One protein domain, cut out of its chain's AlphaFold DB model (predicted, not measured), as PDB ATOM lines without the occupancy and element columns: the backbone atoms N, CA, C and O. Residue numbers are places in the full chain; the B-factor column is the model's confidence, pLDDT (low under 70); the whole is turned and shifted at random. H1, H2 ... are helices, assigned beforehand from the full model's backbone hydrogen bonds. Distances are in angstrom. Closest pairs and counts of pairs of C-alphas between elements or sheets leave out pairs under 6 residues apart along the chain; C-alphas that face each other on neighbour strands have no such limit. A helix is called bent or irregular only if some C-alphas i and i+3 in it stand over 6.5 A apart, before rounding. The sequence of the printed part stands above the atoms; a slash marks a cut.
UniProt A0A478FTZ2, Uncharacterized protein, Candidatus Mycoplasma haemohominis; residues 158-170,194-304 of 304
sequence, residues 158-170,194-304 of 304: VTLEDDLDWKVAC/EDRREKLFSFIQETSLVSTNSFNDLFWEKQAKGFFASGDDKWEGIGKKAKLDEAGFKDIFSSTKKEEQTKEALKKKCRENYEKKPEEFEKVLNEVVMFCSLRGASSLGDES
ATOM      1  N   VAL A 158      99.174 129.662  83.295       88.00
ATOM      2  CA  VAL A 158      97.746 129.401  83.476       88.00
ATOM      3  C   VAL A 158      97.580 128.340  84.561       88.00
ATOM      4  O   VAL A 158      98.046 127.206  84.405       88.00
ATOM      5  N   THR A 159      96.937 128.689  85.669       89.56
ATOM      6  CA  THR A 159      96.651 127.700  86.711       89.56
ATOM      7  C   THR A 159      95.546 126.744  86.256       89.56
ATOM      8  O   THR A 159      94.832 126.993  85.283       89.56
ATOM      9  N   LEU A 160      95.409 125.610  86.935       87.88
ATOM     10  CA  LEU A 160      94.306 124.686  86.707       87.88
ATOM     11  C   LEU A 160      92.958 125.353  87.021       87.88
ATOM     12  O   LEU A 160      91.985 125.066  86.335       87.88
ATOM     13  N   GLU A 161      92.917 126.265  87.998       84.06
ATOM     14  CA  GLU A 161      91.742 127.096  88.285       84.06
ATOM     15  C   GLU A 161      91.358 127.935  87.064       84.06
ATOM     16  O   GLU A 161      90.249 127.803  86.551       84.06
ATOM     17  N   ASP A 162      92.313 128.714  86.542       81.31
ATOM     18  CA  ASP A 162      92.095 129.598  85.391       81.31
ATOM     19  C   ASP A 162      91.607 128.815  84.156       81.31
ATOM     20  O   ASP A 162      90.739 129.276  83.414       81.31
ATOM     21  N   ASP A 163      92.160 127.619  83.924       82.94
ATOM     22  CA  ASP A 163      91.792 126.751  82.796       82.94
ATOM     23  C   ASP A 163      90.391 126.134  82.952       82.94
ATOM     24  O   ASP A 163      89.691 125.911  81.961       82.94
ATOM     25  N   LEU A 164      89.962 125.854  84.187       79.00
ATOM     26  CA  LEU A 164      88.617 125.353  84.481       79.00
ATOM     27  C   LEU A 164      87.567 126.462  84.408       79.00
ATOM     28  O   LEU A 164      86.460 126.214  83.927       79.00
ATOM     29  N   ASP A 165      87.908 127.675  84.836       68.38
ATOM     30  CA  ASP A 165      87.037 128.845  84.712       68.38
ATOM     31  C   ASP A 165      86.845 129.249  83.249       68.38
ATOM     32  O   ASP A 165      85.727 129.556  82.834       68.38
ATOM     33  N   TRP A 166      87.899 129.147  82.432       59.09
ATOM     34  CA  TRP A 166      87.809 129.372  80.989       59.09
ATOM     35  C   TRP A 166      86.801 128.437  80.311       59.09
ATOM     36  O   TRP A 166      85.967 128.886  79.527       59.09
ATOM     37  N   LYS A 167      86.808 127.143  80.652       58.91
ATOM     38  CA  LYS A 167      85.880 126.164  80.057       58.91
ATOM     39  C   LYS A 167      84.413 126.438  80.381       58.91
ATOM     40  O   LYS A 167      83.556 126.035  79.612       58.91
ATOM     41  N   VAL A 168      84.121 127.140  81.475       57.44
ATOM     42  CA  VAL A 168      82.748 127.581  81.778       57.44
ATOM     43  C   VAL A 168      82.329 128.757  80.916       57.44
ATOM     44  O   VAL A 168      81.160 128.870  80.564       57.44
ATOM     45  N   ALA A 169      83.270 129.636  80.581       53.31
ATOM     46  CA  ALA A 169      82.988 130.802  79.761       53.31
ATOM     47  C   ALA A 169      82.812 130.449  78.271       53.31
ATOM     48  O   ALA A 169      82.109 131.171  77.573       53.31
ATOM     49  N   CYS A 170      83.415 129.352  77.795       44.75
ATOM     50  CA  CYS A 170      83.490 129.009  76.368       44.75
ATOM     51  C   CYS A 170      82.395 128.088  75.808       44.75
ATOM     52  O   CYS A 170      82.453 127.786  74.623       44.75
ATOM     53  N   GLU A 194      79.058 119.119  89.539       56.97
ATOM     54  CA  GLU A 194      79.069 120.142  90.613       56.97
ATOM     55  C   GLU A 194      79.838 119.654  91.861       56.97
ATOM     56  O   GLU A 194      80.873 120.223  92.197       56.97
ATOM     57  N   ASP A 195      79.478 118.500  92.436       56.56
ATOM     58  CA  ASP A 195      80.138 117.981  93.654       56.56
ATOM     59  C   ASP A 195      81.632 117.683  93.477       56.56
ATOM     60  O   ASP A 195      82.458 117.884  94.373       56.56
ATOM     61  N   ARG A 196      82.001 117.157  92.300       55.72
ATOM     62  CA  ARG A 196      83.401 116.832  92.004       55.72
ATOM     63  C   ARG A 196      84.210 118.097  91.754       55.72
ATOM     64  O   ARG A 196      85.405 118.083  92.010       55.72
ATOM     65  N   ARG A 197      83.573 119.154  91.253       63.16
ATOM     66  CA  ARG A 197      84.195 120.446  91.002       63.16
ATOM     67  C   ARG A 197      84.380 121.216  92.296       63.16
ATOM     68  O   ARG A 197      85.479 121.690  92.498       63.16
ATOM     69  N   GLU A 198      83.394 121.276  93.187       66.31
ATOM     70  CA  GLU A 198      83.499 122.049  94.434       66.31
ATOM     71  C   GLU A 198      84.651 121.583  95.335       66.31
ATOM     72  O   GLU A 198      85.470 122.399  95.757       66.31
ATOM     73  N   LYS A 199      84.792 120.267  95.557       62.19
ATOM     74  CA  LYS A 199      85.921 119.723  96.335       62.19
ATOM     75  C   LYS A 199      87.263 119.879  95.627       62.19
ATOM     76  O   LYS A 199      88.269 120.123  96.279       62.19
ATOM     77  N   LEU A 200      87.310 119.731  94.301       62.78
ATOM     78  CA  LEU A 200      88.548 119.977  93.556       62.78
ATOM     79  C   LEU A 200      88.899 121.469  93.590       62.78
ATOM     80  O   LEU A 200      90.069 121.795  93.704       62.78
ATOM     81  N   PHE A 201      87.909 122.364  93.546       64.69
ATOM     82  CA  PHE A 201      88.091 123.815  93.587       64.69
ATOM     83  C   PHE A 201      88.675 124.287  94.915       64.69
ATOM     84  O   PHE A 201      89.574 125.121  94.877       64.69
ATOM     85  N   SER A 202      88.257 123.721  96.057       65.38
ATOM     86  CA  SER A 202      88.883 124.061  97.343       65.38
ATOM     87  C   SER A 202      90.365 123.681  97.358       65.38
ATOM     88  O   SER A 202      91.197 124.498  97.728       65.38
ATOM     89  N   PHE A 203      90.730 122.497  96.849       63.62
ATOM     90  CA  PHE A 203      92.144 122.125  96.727       63.62
ATOM     91  C   PHE A 203      92.884 122.961  95.671       63.62
ATOM     92  O   PHE A 203      94.024 123.354  95.888       63.62
ATOM     93  N   ILE A 204      92.274 123.235  94.517       60.44
ATOM     94  CA  ILE A 204      92.905 123.898  93.364       60.44
ATOM     95  C   ILE A 204      93.197 125.376  93.640       60.44
ATOM     96  O   ILE A 204      94.308 125.825  93.346       60.44
ATOM     97  N   GLN A 205      92.246 126.104  94.235       60.12
ATOM     98  CA  GLN A 205      92.414 127.516  94.618       60.12
ATOM     99  C   GLN A 205      93.597 127.711  95.557       60.12
ATOM    100  O   GLN A 205      94.341 128.691  95.497       60.12
ATOM    101  N   GLU A 206      93.788 126.730  96.421       60.88
ATOM    102  CA  GLU A 206      94.763 126.771  97.486       60.88
ATOM    103  C   GLU A 206      96.169 126.378  97.018       60.88
ATOM    104  O   GLU A 206      97.168 126.865  97.556       60.88
ATOM    105  N   THR A 207      96.270 125.541  95.987       63.75
ATOM    106  CA  THR A 207      97.511 124.844  95.617       63.75
ATOM    107  C   THR A 207      98.244 125.427  94.419       63.75
ATOM    108  O   THR A 207      99.397 125.055  94.192       63.75
ATOM    109  N   SER A 208      97.618 126.335  93.661       83.38
ATOM    110  CA  SER A 208      98.225 126.959  92.473       83.38
ATOM    111  C   SER A 208      98.783 125.916  91.489       83.38
ATOM    112  O   SER A 208      99.894 126.051  90.964       83.38
ATOM    113  N   LEU A 209      98.023 124.832  91.275       91.25
ATOM    114  CA  LEU A 209      98.349 123.795  90.294       91.25
ATOM    115  C   LEU A 209      98.389 124.398  88.898       91.25
ATOM    116  O   LEU A 209      97.589 125.270  88.567       91.25
ATOM    117  N   VAL A 210      99.300 123.916  88.065       92.88
ATOM    118  CA  VAL A 210      99.488 124.423  86.706       92.88
ATOM    119  C   VAL A 210      98.659 123.602  85.730       92.88
ATOM    120  O   VAL A 210      98.678 122.372  85.760       92.88
ATOM    121  N   SER A 211      97.936 124.262  84.823       92.75
ATOM    122  CA  SER A 211      97.194 123.534  83.793       92.75
ATOM    123  C   SER A 211      98.141 122.776  82.854       92.75
ATOM    124  O   SER A 211      99.230 123.238  82.505       92.75
ATOM    125  N   THR A 212      97.695 121.609  82.385       94.00
ATOM    126  CA  THR A 212      98.427 120.779  81.411       94.00
ATOM    127  C   THR A 212      98.121 121.144  79.954       94.00
ATOM    128  O   THR A 212      98.459 120.375  79.047       94.00
ATOM    129  N   ASN A 213      97.475 122.288  79.711       90.00
ATOM    130  CA  ASN A 213      97.233 122.818  78.369       90.00
ATOM    131  C   ASN A 213      98.551 123.225  77.663       90.00
ATOM    132  O   ASN A 213      99.643 123.136  78.236       90.00
ATOM    133  N   SER A 214      98.468 123.584  76.381       90.50
ATOM    134  CA  SER A 214      99.632 123.971  75.566       90.50
ATOM    135  C   SER A 214     100.149 125.380  75.872       90.50
ATOM    136  O   SER A 214     101.314 125.667  75.617       90.50
ATOM    137  N   PHE A 215      99.336 126.252  76.479       88.56
ATOM    138  CA  PHE A 215      99.775 127.597  76.872       88.56
ATOM    139  C   PHE A 215     100.896 127.571  77.918       88.56
ATOM    140  O   PHE A 215     101.690 128.502  77.997       88.56
ATOM    141  N   ASN A 216     100.998 126.481  78.681       93.62
ATOM    142  CA  ASN A 216     102.042 126.274  79.679       93.62
ATOM    143  C   ASN A 216     103.220 125.420  79.175       93.62
ATOM    144  O   ASN A 216     103.981 124.905  79.991       93.62
ATOM    145  N   ASP A 217     103.389 125.206  77.867       94.31
ATOM    146  CA  ASP A 217     104.424 124.287  77.364       94.31
ATOM    147  C   ASP A 217     105.843 124.672  77.796       94.31
ATOM    148  O   ASP A 217     106.606 123.790  78.190       94.31
ATOM    149  N   LEU A 218     106.169 125.967  77.818       94.12
ATOM    150  CA  LEU A 218     107.477 126.452  78.264       94.12
ATOM    151  C   LEU A 218     107.713 126.208  79.763       94.12
ATOM    152  O   LEU A 218     108.794 125.774  80.165       94.12
ATOM    153  N   PHE A 219     106.674 126.393  80.585       95.06
ATOM    154  CA  PHE A 219     106.721 125.997  81.992       95.06
ATOM    155  C   PHE A 219     107.006 124.498  82.108       95.06
ATOM    156  O   PHE A 219     107.914 124.094  82.827       95.06
ATOM    157  N   TRP A 220     106.275 123.656  81.378       96.56
ATOM    158  CA  TRP A 220     106.439 122.206  81.478       96.56
ATOM    159  C   TRP A 220     107.797 121.716  80.966       96.56
ATOM    160  O   TRP A 220     108.326 120.750  81.512       96.56
ATOM    161  N   GLU A 221     108.404 122.389  79.988       95.75
ATOM    162  CA  GLU A 221     109.788 122.136  79.561       95.75
ATOM    163  C   GLU A 221     110.783 122.365  80.700       95.75
ATOM    164  O   GLU A 221     111.588 121.488  81.028       95.75
ATOM    165  N   LYS A 222     110.695 123.526  81.352       95.38
ATOM    166  CA  LYS A 222     111.557 123.890  82.482       95.38
ATOM    167  C   LYS A 222     111.299 123.017  83.704       95.38
ATOM    168  O   LYS A 222     112.241 122.607  84.380       95.38
ATOM    169  N   GLN A 223     110.038 122.683  83.952       96.19
ATOM    170  CA  GLN A 223     109.643 121.807  85.045       96.19
ATOM    171  C   GLN A 223     110.154 120.383  84.826       96.19
ATOM    172  O   GLN A 223     110.677 119.786  85.761       96.19
ATOM    173  N   ALA A 224     110.101 119.859  83.598       95.88
ATOM    174  CA  ALA A 224     110.686 118.562  83.263       95.88
ATOM    175  C   ALA A 224     112.213 118.566  83.422       95.88
ATOM    176  O   ALA A 224     112.766 117.638  84.011       95.88
ATOM    177  N   LYS A 225     112.893 119.641  82.993       94.38
ATOM    178  CA  LYS A 225     114.334 119.844  83.239       94.38
ATOM    179  C   LYS A 225     114.657 119.816  84.742       94.38
ATOM    180  O   LYS A 225     115.625 119.182  85.156       94.38
ATOM    181  N   GLY A 226     113.812 120.449  85.559       94.12
ATOM    182  CA  GLY A 226     113.849 120.388  87.024       94.12
ATOM    183  C   GLY A 226     113.651 118.993  87.590       94.12
ATOM    184  O   GLY A 226     114.396 118.556  88.469       94.12
ATOM    185  N   PHE A 227     112.648 118.297  87.071       95.62
ATOM    186  CA  PHE A 227     112.192 117.011  87.564       95.62
ATOM    187  C   PHE A 227     113.195 115.889  87.291       95.62
ATOM    188  O   PHE A 227     113.534 115.173  88.228       95.62
ATOM    189  N   PHE A 228     113.709 115.774  86.062       94.00
ATOM    190  CA  PHE A 228     114.607 114.687  85.634       94.00
ATOM    191  C   PHE A 228     116.108 115.004  85.769       94.00
ATOM    192  O   PHE A 228     116.921 114.103  85.608       94.00
ATOM    193  N   ALA A 229     116.457 116.251  86.115       85.56
ATOM    194  CA  ALA A 229     117.783 116.868  85.989       85.56
ATOM    195  C   ALA A 229     118.242 117.129  84.545       85.56
ATOM    196  O   ALA A 229     118.104 116.304  83.645       85.56
ATOM    197  N   SER A 230     118.847 118.305  84.336       65.31
ATOM    198  CA  SER A 230     119.656 118.562  83.145       65.31
ATOM    199  C   SER A 230     120.987 117.829  83.275       65.31
ATOM    200  O   SER A 230     121.556 117.797  84.363       65.31
ATOM    201  N   GLY A 231     121.455 117.230  82.175       60.53
ATOM    202  CA  GLY A 231     122.613 116.325  82.081       60.53
ATOM    203  C   GLY A 231     123.989 116.929  82.384       60.53
ATOM    204  O   GLY A 231     124.965 116.576  81.734       60.53
ATOM    205  N   ASP A 232     124.066 117.832  83.356       66.25
ATOM    206  CA  ASP A 232     125.274 118.521  83.789       66.25
ATOM    207  C   ASP A 232     125.936 117.812  84.987       66.25
ATOM    208  O   ASP A 232     126.898 118.345  85.539       66.25
ATOM    209  N   ASP A 233     125.386 116.672  85.439       72.62
ATOM    210  CA  ASP A 233     125.777 115.835  86.599       72.62
ATOM    211  C   ASP A 233     125.883 116.559  87.959       72.62
ATOM    212  O   ASP A 233     126.080 115.943  89.004       72.62
ATOM    213  N   LYS A 234     125.718 117.883  87.978       74.69
ATOM    214  CA  LYS A 234     125.821 118.745  89.163       74.69
ATOM    215  C   LYS A 234     124.551 118.777  89.999       74.69
ATOM    216  O   LYS A 234     124.567 119.301  91.110       74.69
ATOM    217  N   TRP A 235     123.442 118.291  89.454       82.38
ATOM    218  CA  TRP A 235     122.149 118.350  90.107       82.38
ATOM    219  C   TRP A 235     121.373 117.074  89.885       82.38
ATOM    220  O   TRP A 235     121.236 116.618  88.756       82.38
ATOM    221  N   GLU A 236     120.813 116.548  90.960       88.69
ATOM    222  CA  GLU A 236     119.867 115.450  90.877       88.69
ATOM    223  C   GLU A 236     118.452 116.028  90.819       88.69
ATOM    224  O   GLU A 236     118.109 116.930  91.588       88.69
ATOM    225  N   GLY A 237     117.647 115.546  89.875       92.25
ATOM    226  CA  GLY A 237     116.331 116.103  89.595       92.25
ATOM    227  C   GLY A 237     115.413 116.006  90.807       92.25
ATOM    228  O   GLY A 237     115.518 115.074  91.606       92.25
ATOM    229  N   ILE A 238     114.493 116.963  90.962       93.12
ATOM    230  CA  ILE A 238     113.591 116.979  92.125       93.12
ATOM    231  C   ILE A 238     112.685 115.739  92.173       93.12
ATOM    232  O   ILE A 238     112.218 115.383  93.253       93.12
ATOM    233  N   GLY A 239     112.492 115.044  91.044       94.69
ATOM    234  CA  GLY A 239     111.705 113.814  90.959       94.69
ATOM    235  C   GLY A 239     112.229 112.676  91.837       94.69
ATOM    236  O   GLY A 239     111.438 111.844  92.271       94.69
ATOM    237  N   LYS A 240     113.513 112.699  92.227       94.31
ATOM    238  CA  LYS A 240     114.087 111.753  93.202       94.31
ATOM    239  C   LYS A 240     113.373 111.754  94.555       94.31
ATOM    240  O   LYS A 240     113.487 110.802  95.320       94.31
ATOM    241  N   LYS A 241     112.692 112.859  94.881       93.38
ATOM    242  CA  LYS A 241     111.978 113.046  96.147       93.38
ATOM    243  C   LYS A 241     110.586 112.417  96.135       93.38
ATOM    244  O   LYS A 241     109.924 112.456  97.167       93.38
ATOM    245  N   ALA A 242     110.144 111.856  95.008       95.06
ATOM    246  CA  ALA A 242     108.896 111.112  94.933       95.06
ATOM    247  C   ALA A 242     108.995 109.818  95.764       95.06
ATOM    248  O   ALA A 242     109.853 108.965  95.529       95.06
ATOM    249  N   LYS A 243     108.113 109.689  96.752       95.38
ATOM    250  CA  LYS A 243     108.002 108.586  97.713       95.38
ATOM    251  C   LYS A 243     106.702 107.789  97.538       95.38
ATOM    252  O   LYS A 243     106.687 106.613  97.886       95.38
ATOM    253  N   LEU A 244     105.635 108.410  97.033       95.50
ATOM    254  CA  LEU A 244     104.286 107.858  96.942       95.50
ATOM    255  C   LEU A 244     104.096 107.098  95.629       95.50
ATOM    256  O   LEU A 244     103.997 107.688  94.548       95.50
ATOM    257  N   ASP A 245     103.984 105.777  95.728       96.62
ATOM    258  CA  ASP A 245     103.767 104.926  94.558       96.62
ATOM    259  C   ASP A 245     102.400 105.241  93.899       96.62
ATOM    260  O   ASP A 245     102.282 105.251  92.674       96.62
ATOM    261  N   GLU A 246     101.374 105.626  94.672       96.81
ATOM    262  CA  GLU A 246     100.037 105.979  94.159       96.81
ATOM    263  C   GLU A 246     100.009 107.251  93.298       96.81
ATOM    264  O   GLU A 246      99.075 107.442  92.502       96.81
ATOM    265  N   ALA A 247     101.004 108.128  93.476       96.69
ATOM    266  CA  ALA A 247     101.167 109.348  92.694       96.69
ATOM    267  C   ALA A 247     101.876 109.077  91.358       96.69
ATOM    268  O   ALA A 247     101.681 109.828  90.400       96.69
ATOM    269  N   GLY A 248     102.671 108.001  91.277       97.44
ATOM    270  CA  GLY A 248     103.338 107.519  90.064       97.44
ATOM    271  C   GLY A 248     104.478 108.403  89.539       97.44
ATOM    272  O   GLY A 248     104.948 108.177  88.423       97.44
ATOM    273  N   PHE A 249     104.922 109.415  90.294       97.50
ATOM    274  CA  PHE A 249     106.049 110.276  89.902       97.50
ATOM    275  C   PHE A 249     107.393 109.543  89.988       97.50
ATOM    276  O   PHE A 249     108.264 109.721  89.138       97.50
ATOM    277  N   LYS A 250     107.543 108.666  90.980       96.81
ATOM    278  CA  LYS A 250     108.736 107.838  91.167       96.81
ATOM    279  C   LYS A 250     108.999 106.921  89.975       96.81
ATOM    280  O   LYS A 250     110.148 106.798  89.550       96.81
ATOM    281  N   ASP A 251     107.944 106.343  89.403       96.38
ATOM    282  CA  ASP A 251     108.039 105.449  88.245       96.38
ATOM    283  C   ASP A 251     108.536 106.187  87.004       96.38
ATOM    284  O   ASP A 251     109.439 105.709  86.319       96.38
ATOM    285  N   ILE A 252     107.992 107.382  86.732       96.38
ATOM    286  CA  ILE A 252     108.436 108.172  85.577       96.38
ATOM    287  C   ILE A 252     109.868 108.680  85.774       96.38
ATOM    288  O   ILE A 252     110.649 108.662  84.826       96.38
ATOM    289  N   PHE A 253     110.246 109.085  86.993       95.81
ATOM    290  CA  PHE A 253     111.605 109.541  87.296       95.81
ATOM    291  C   PHE A 253     112.625 108.409  87.138       95.81
ATOM    292  O   PHE A 253     113.667 108.592  86.514       95.81
ATOM    293  N   SER A 254     112.295 107.224  87.653       94.69
ATOM    294  CA  SER A 254     113.181 106.056  87.666       94.69
ATOM    295  C   SER A 254     113.183 105.274  86.350       94.69
ATOM    296  O   SER A 254     113.860 104.245  86.260       94.69
ATOM    297  N   SER A 255     112.427 105.711  85.335       94.12
ATOM    298  CA  SER A 255     112.412 105.020  84.049       94.12
ATOM    299  C   SER A 255     113.815 104.979  83.444       94.12
ATOM    300  O   SER A 255     114.520 105.983  83.355       94.12
ATOM    301  N   THR A 256     114.221 103.791  83.000       88.69
ATOM    302  CA  THR A 256     115.506 103.575  82.315       88.69
ATOM    303  C   THR A 256     115.492 104.083  80.874       88.69
ATOM    304  O   THR A 256     116.546 104.216  80.250       88.69
ATOM    305  N   LYS A 257     114.304 104.375  80.342       91.94
ATOM    306  CA  LYS A 257     114.097 104.860  78.984       91.94
ATOM    307  C   LYS A 257     114.087 106.379  78.974       91.94
ATOM    308  O   LYS A 257     113.144 107.007  79.450       91.94
ATOM    309  N   LYS A 258     115.125 106.986  78.394       86.56
ATOM    310  CA  LYS A 258     115.236 108.452  78.291       86.56
ATOM    311  C   LYS A 258     114.070 109.067  77.514       86.56
ATOM    312  O   LYS A 258     113.661 110.180  77.810       86.56
ATOM    313  N   GLU A 259     113.508 108.334  76.558       88.88
ATOM    314  CA  GLU A 259     112.322 108.726  75.797       88.88
ATOM    315  C   GLU A 259     111.034 108.796  76.632       88.88
ATOM    316  O   GLU A 259     110.050 109.370  76.175       88.88
ATOM    317  N   GLU A 260     111.024 108.235  77.845       89.94
ATOM    318  CA  GLU A 260     109.914 108.351  78.798       89.94
ATOM    319  C   GLU A 260     110.132 109.499  79.802       89.94
ATOM    320  O   GLU A 260     109.189 109.924  80.468       89.94
ATOM    321  N   GLN A 261     111.346 110.057  79.882       92.81
ATOM    322  CA  GLN A 261     111.693 111.193  80.743       92.81
ATOM    323  C   GLN A 261     111.434 112.530  80.030       92.81
ATOM    324  O   GLN A 261     112.338 113.340  79.816       92.81
ATOM    325  N   THR A 262     110.186 112.751  79.614       95.50
ATOM    326  CA  THR A 262     109.795 113.932  78.827       95.50
ATOM    327  C   THR A 262     108.813 114.835  79.564       95.50
ATOM    328  O   THR A 262     108.170 114.446  80.545       95.50
ATOM    329  N   LYS A 263     108.647 116.061  79.051       96.12
ATOM    330  CA  LYS A 263     107.617 116.983  79.545       96.12
ATOM    331  C   LYS A 263     106.216 116.394  79.401       96.12
ATOM    332  O   LYS A 263     105.382 116.596  80.273       96.12
ATOM    333  N   GLU A 264     105.951 115.629  78.346       96.75
ATOM    334  CA  GLU A 264     104.658 114.996  78.085       96.75
ATOM    335  C   GLU A 264     104.353 113.915  79.119       96.75
ATOM    336  O   GLU A 264     103.216 113.836  79.583       96.75
ATOM    337  N   ALA A 265     105.353 113.125  79.520       96.81
ATOM    338  CA  ALA A 265     105.199 112.133  80.578       96.81
ATOM    339  C   ALA A 265     104.852 112.800  81.918       96.81
ATOM    340  O   ALA A 265     103.893 112.390  82.578       96.81
ATOM    341  N   LEU A 266     105.561 113.879  82.275       97.50
ATOM    342  CA  LEU A 266     105.280 114.651  83.486       97.50
ATOM    343  C   LEU A 266     103.892 115.315  83.436       97.50
ATOM    344  O   LEU A 266     103.093 115.127  84.353       97.50
ATOM    345  N   LYS A 267     103.554 116.011  82.338       97.00
ATOM    346  CA  LYS A 267     102.226 116.618  82.109       97.00
ATOM    347  C   LYS A 267     101.113 115.586  82.231       97.00
ATOM    348  O   LYS A 267     100.109 115.833  82.899       97.00
ATOM    349  N   LYS A 268     101.278 114.430  81.583       96.56
ATOM    350  CA  LYS A 268     100.310 113.331  81.628       96.56
ATOM    351  C   LYS A 268     100.124 112.841  83.060       96.56
ATOM    352  O   LYS A 268      98.985 112.709  83.494       96.56
ATOM    353  N   LYS A 269     101.213 112.646  83.810       97.69
ATOM    354  CA  LYS A 269     101.142 112.199  85.205       97.69
ATOM    355  C   LYS A 269     100.438 113.214  86.108       97.69
ATOM    356  O   LYS A 269      99.600 112.827  86.917       97.69
ATOM    357  N   CYS A 270     100.709 114.508  85.943       96.81
ATOM    358  CA  CYS A 270      99.979 115.562  86.653       96.81
ATOM    359  C   CYS A 270      98.476 115.520  86.322       96.81
ATOM    360  O   CYS A 270      97.654 115.508  87.234       96.81
ATOM    361  N   ARG A 271      98.109 115.400  85.036       94.75
ATOM    362  CA  ARG A 271      96.706 115.298  84.594       94.75
ATOM    363  C   ARG A 271      95.981 114.094  85.192       94.75
ATOM    364  O   ARG A 271      94.887 114.255  85.715       94.75
ATOM    365  N   GLU A 272      96.595 112.913  85.146       94.88
ATOM    366  CA  GLU A 272      96.036 111.690  85.744       94.88
ATOM    367  C   GLU A 272      95.755 111.879  87.240       94.88
ATOM    368  O   GLU A 272      94.712 111.457  87.736       94.88
ATOM    369  N   ASN A 273      96.662 112.549  87.957       95.19
ATOM    370  CA  ASN A 273      96.463 112.862  89.367       95.19
ATOM    371  C   ASN A 273      95.323 113.868  89.586       95.19
ATOM    372  O   ASN A 273      94.529 113.669  90.499       95.19
ATOM    373  N   TYR A 274      95.182 114.894  88.742       91.25
ATOM    374  CA  TYR A 274      94.078 115.865  88.829       91.25
ATOM    375  C   TYR A 274      92.692 115.238  88.617       91.25
ATOM    376  O   TYR A 274      91.689 115.775  89.078       91.25
ATOM    377  N   GLU A 275      92.622 114.112  87.906       89.12
ATOM    378  CA  GLU A 275      91.372 113.407  87.606       89.12
ATOM    379  C   GLU A 275      90.951 112.403  88.696       89.12
ATOM    380  O   GLU A 275      89.840 111.855  88.629       89.12
ATOM    381  N   LYS A 276      91.802 112.171  89.710       89.19
ATOM    382  CA  LYS A 276      91.495 111.300  90.853       89.19
ATOM    383  C   LYS A 276      90.288 111.815  91.643       89.19
ATOM    384  O   LYS A 276      89.942 112.996  91.627       89.19
ATOM    385  N   LYS A 277      89.622 110.910  92.363       89.12
ATOM    386  CA  LYS A 277      88.562 111.303  93.307       89.12
ATOM    387  C   LYS A 277      89.165 112.107  94.465       89.12
ATOM    388  O   LYS A 277      90.321 111.853  94.793       89.12
ATOM    389  N   PRO A 278      88.413 113.005  95.127       86.44
ATOM    390  CA  PRO A 278      88.943 113.817  96.225       86.44
ATOM    391  C   PRO A 278      89.678 113.003  97.302       86.44
ATOM    392  O   PRO A 278      90.788 113.356  97.682       86.44
ATOM    393  N   GLU A 279      89.121 111.860  97.710       88.81
ATOM    394  CA  GLU A 279      89.694 110.998  98.755       88.81
ATOM    395  C   GLU A 279      90.990 110.288  98.310       88.81
ATOM    396  O   GLU A 279      91.802 109.860  99.128       88.81
ATOM    397  N   GLU A 280      91.178 110.116  97.001       91.69
ATOM    398  CA  GLU A 280      92.399 109.568  96.401       91.69
ATOM    399  C   GLU A 280      93.420 110.673  96.115       91.69
ATOM    400  O   GLU A 280      94.621 110.448  96.243       91.69
ATOM    401  N   PHE A 281      92.943 111.858  95.732       89.75
ATOM    402  CA  PHE A 281      93.755 113.028  95.433       89.75
ATOM    403  C   PHE A 281      94.463 113.550  96.680       89.75
ATOM    404  O   PHE A 281      95.660 113.808  96.631       89.75
ATOM    405  N   GLU A 282      93.760 113.615  97.812       88.06
ATOM    406  CA  GLU A 282      94.322 114.038  99.100       88.06
ATOM    407  C   GLU A 282      95.570 113.224  99.481       88.06
ATOM    408  O   GLU A 282      96.567 113.778  99.938       88.06
ATOM    409  N   LYS A 283      95.570 111.916  99.187       91.69
ATOM    410  CA  LYS A 283      96.703 111.021  99.472       91.69
ATOM    411  C   LYS A 283      97.953 111.352  98.666       91.69
ATOM    412  O   LYS A 283      99.053 111.090  99.133       91.69
ATOM    413  N   VAL A 284      97.790 111.901  97.463       93.50
ATOM    414  CA  VAL A 284      98.893 112.231  96.546       93.50
ATOM    415  C   VAL A 284      99.177 113.731  96.478       93.50
ATOM    416  O   VAL A 284     100.127 114.146  95.814       93.50
ATOM    417  N   LEU A 285      98.380 114.550  97.171       89.31
ATOM    418  CA  LEU A 285      98.362 116.006  97.053       89.31
ATOM    419  C   LEU A 285      99.749 116.623  97.226       89.31
ATOM    420  O   LEU A 285     100.160 117.451  96.418       89.31
ATOM    421  N   ASN A 286     100.498 116.181  98.236       88.56
ATOM    422  CA  ASN A 286     101.820 116.728  98.538       88.56
ATOM    423  C   ASN A 286     102.803 116.582  97.364       88.56
ATOM    424  O   ASN A 286     103.526 117.527  97.047       88.56
ATOM    425  N   GLU A 287     102.811 115.434  96.681       93.12
ATOM    426  CA  GLU A 287     103.657 115.236  95.498       93.12
ATOM    427  C   GLU A 287     103.117 115.945  94.265       93.12
ATOM    428  O   GLU A 287     103.881 116.520  93.491       93.12
ATOM    429  N   VAL A 288     101.796 115.958  94.098       93.69
ATOM    430  CA  VAL A 288     101.168 116.694  93.002       93.69
ATOM    431  C   VAL A 288     101.519 118.175  93.087       93.69
ATOM    432  O   VAL A 288     101.913 118.764  92.086       93.69
ATOM    433  N   VAL A 289     101.449 118.787  94.267       90.25
ATOM    434  CA  VAL A 289     101.887 120.175  94.428       90.25
ATOM    435  C   VAL A 289     103.390 120.292  94.206       90.25
ATOM    436  O   VAL A 289     103.822 121.219  93.520       90.25
ATOM    437  N   MET A 290     104.193 119.367  94.740       91.00
ATOM    438  CA  MET A 290     105.648 119.401  94.577       91.00
ATOM    439  C   MET A 290     106.066 119.515  93.110       91.00
ATOM    440  O   MET A 290     106.961 120.298  92.790       91.00
ATOM    441  N   PHE A 291     105.418 118.753  92.230       95.00
ATOM    442  CA  PHE A 291     105.848 118.615  90.841       95.00
ATOM    443  C   PHE A 291     104.989 119.379  89.835       95.00
ATOM    444  O   PHE A 291     105.476 119.666  88.742       95.00
ATOM    445  N   CYS A 292     103.753 119.726  90.189       95.75
ATOM    446  CA  CYS A 292     102.752 120.237  89.256       95.75
ATOM    447  C   CYS A 292     102.141 121.587  89.677       95.75
ATOM    448  O   CYS A 292     101.063 121.936  89.193       95.75
ATOM    449  N   SER A 293     102.778 122.334  90.586       92.75
ATOM    450  CA  SER A 293     102.325 123.663  91.030       92.75
ATOM    451  C   SER A 293     103.358 124.760  90.790       92.75
ATOM    452  O   SER A 293     104.529 124.491  90.520       92.75
ATOM    453  N   LEU A 294     102.921 126.006  90.980       89.44
ATOM    454  CA  LEU A 294     103.782 127.188  90.988       89.44
ATOM    455  C   LEU A 294     104.560 127.416  92.283       89.44
ATOM    456  O   LEU A 294     105.377 128.332  92.337       89.44
ATOM    457  N   ARG A 295     104.316 126.608  93.316       84.62
ATOM    458  CA  ARG A 295     104.949 126.747  94.635       84.62
ATOM    459  C   ARG A 295     106.072 125.747  94.849       84.62
ATOM    460  O   ARG A 295     107.052 126.064  95.517       84.62
ATOM    461  N   GLY A 296     105.941 124.553  94.277       82.88
ATOM    462  CA  GLY A 296     106.818 123.420  94.553       82.88
ATOM    463  C   GLY A 296     106.559 122.789  95.927       82.88
ATOM    464  O   GLY A 296     105.554 123.060  96.582       82.88
ATOM    465  N   ALA A 297     107.463 121.912  96.365       73.31
ATOM    466  CA  ALA A 297     107.333 121.220  97.646       73.31
ATOM    467  C   ALA A 297     107.597 122.131  98.834       73.31
ATOM    468  O   ALA A 297     108.665 122.743  98.920       73.31
ATOM    469  N   SER A 298     106.700 122.085  99.815       65.44
ATOM    470  CA  SER A 298     107.100 122.401 101.176       65.44
ATOM    471  C   SER A 298     108.091 121.352 101.669       65.44
ATOM    472  O   SER A 298     107.968 120.165 101.353       65.44
ATOM    473  N   SER A 299     109.091 121.778 102.443       54.22
ATOM    474  CA  SER A 299     109.833 120.856 103.298       54.22
ATOM    475  C   SER A 299     108.853 120.378 104.370       54.22
ATOM    476  O   SER A 299     108.804 120.935 105.465       54.22
ATOM    477  N   LEU A 300     107.975 119.438 104.015       50.25
ATOM    478  CA  LEU A 300     107.158 118.736 104.989       50.25
ATOM    479  C   LEU A 300     108.150 118.057 105.909       50.25
ATOM    480  O   LEU A 300     108.912 117.198 105.467       50.25
ATOM    481  N   GLY A 301     108.213 118.583 107.129       47.91
ATOM    482  CA  GLY A 301     109.185 118.182 108.116       47.91
ATOM    483  C   GLY A 301     109.204 116.671 108.224       47.91
ATOM    484  O   GLY A 301     108.163 116.035 108.391       47.91
ATOM    485  N   ASP A 302     110.411 116.125 108.199       46.19
ATOM    486  CA  ASP A 302     110.741 114.935 108.965       46.19
ATOM    487  C   ASP A 302     110.574 115.261 110.470       46.19
ATOM    488  O   ASP A 302     111.518 115.183 111.251       46.19
ATOM    489  N   GLU A 303     109.383 115.700 110.894       45.31
ATOM    490  CA  GLU A 303     108.981 115.673 112.299       45.31
ATOM    491  C   GLU A 303     108.522 114.241 112.590       45.31
ATOM    492  O   GLU A 303     107.334 113.933 112.678       45.31
ATOM    493  N   SER A 304     109.512 113.347 112.625       38.69
ATOM    494  CA  SER A 304     109.436 112.010 113.217       38.69
ATOM    495  C   SER A 304     109.672 112.077 114.720       38.69
ATOM    496  O   SER A 304     110.665 112.746 115.097       38.69
TER     497      SER A 304
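What this domain is: This is residues 158 to 170 and 194 to 304 of the 304 residues of an uncharacterized protein of Candidatus Mycoplasma haemohominis (UniProt A0A478FTZ2). A helical hairpin, H6 and H7, makes the middle of this model; H3 crosses the start of H6, and the short H4 and H5 pack beside them at the same end. At the other end H2 packs on H7, and H1 slants across H2, its residues 165 to 169 sticking out with Cys 170. The printed part has 124 residues with seven named helices, H1 to H7 in chain order, and no named strand; the class is all helix. It is compact, with a radius of gyration of the C-alphas of 14.7 A and spans of 46 by 39 by 22 A.

Where its parts are: Find C-alpha 160 at (94.306, 124.686, 86.707); from there H1 runs to residue 169. After the cut, H2 covers residues 194 to 207, 19.7 A long. H3, residues 214 to 228, is 20.3 A long and irregular: C-alphas 215 and 218 are 7.9 A apart. Next come H4, residues 238 to 241, and H5, residues 249 to 253. H6 starts at C-alpha 263, (107.617, 116.983, 79.545), and runs 16.5 A to residue 274. H7, residues 278 to 292, is 16.7 A long, ends at C-alpha 292, (102.752, 120.237, 89.256), and is irregular, with C-alphas 283 and 286 7.7 A apart.

How they stand to each other: Start at the hub, H6, which touches H3, H5 and H7. H6 and H7 form a hairpin at a shallow tilt of 28 degrees, opposite ways; the closest C-alphas, of Cys 270 and Cys 292, are 6.0 A apart. Residues 263 to 267 of H6 touch residues 220 to 224 of H3, about perpendicular at 78 degrees, closest at the C-alphas of Ala 224 and Lys 263, 5.1 A. H4 touches H3 at Gly 239 and Phe 227, their closest C-alphas, 4.7 A. H4 also touches H5, with the C-alphas of Gly 239 and Phe 253 closest at 5.6 A. H2 touches H7 at the C-alphas of Thr 207 and Val 289, closest at 6.5 A, the same way at a shallow tilt of 33 degrees, only just short of steep. H1 touches residues 201 to 205 of H2, opposite ways at a steep tilt of 42 degrees; the C-alphas of Glu 161 and Ile 204 are closest, 6.1 A. H1 and H6 are apart. Every O i to N i+4 pair is within hydrogen-bond range in H5 and H6, against 5 of 6 in H1, 8 of 10 in H2, 9 of 11 in H3 and 7 of 11 in H7; H4 is too short for such a pair.

The domain as a whole: The C-alphas farthest apart, of Cys 170 and Ser 304, are 48.2 A apart. Residues 171 to 193 are not printed, and C-alphas 170 and 194 are 17.4 A apart across this cut. Of the links printed whole, H6 to H7 is tight and the others are short. Residues 293 to 304, with no named element, end at the chain's last residue. Look for pLDDT under 70 at residues 165 to 170, 194 to 207, 230 to 232 and 298 to 304; the mean of the printed part is 83.5.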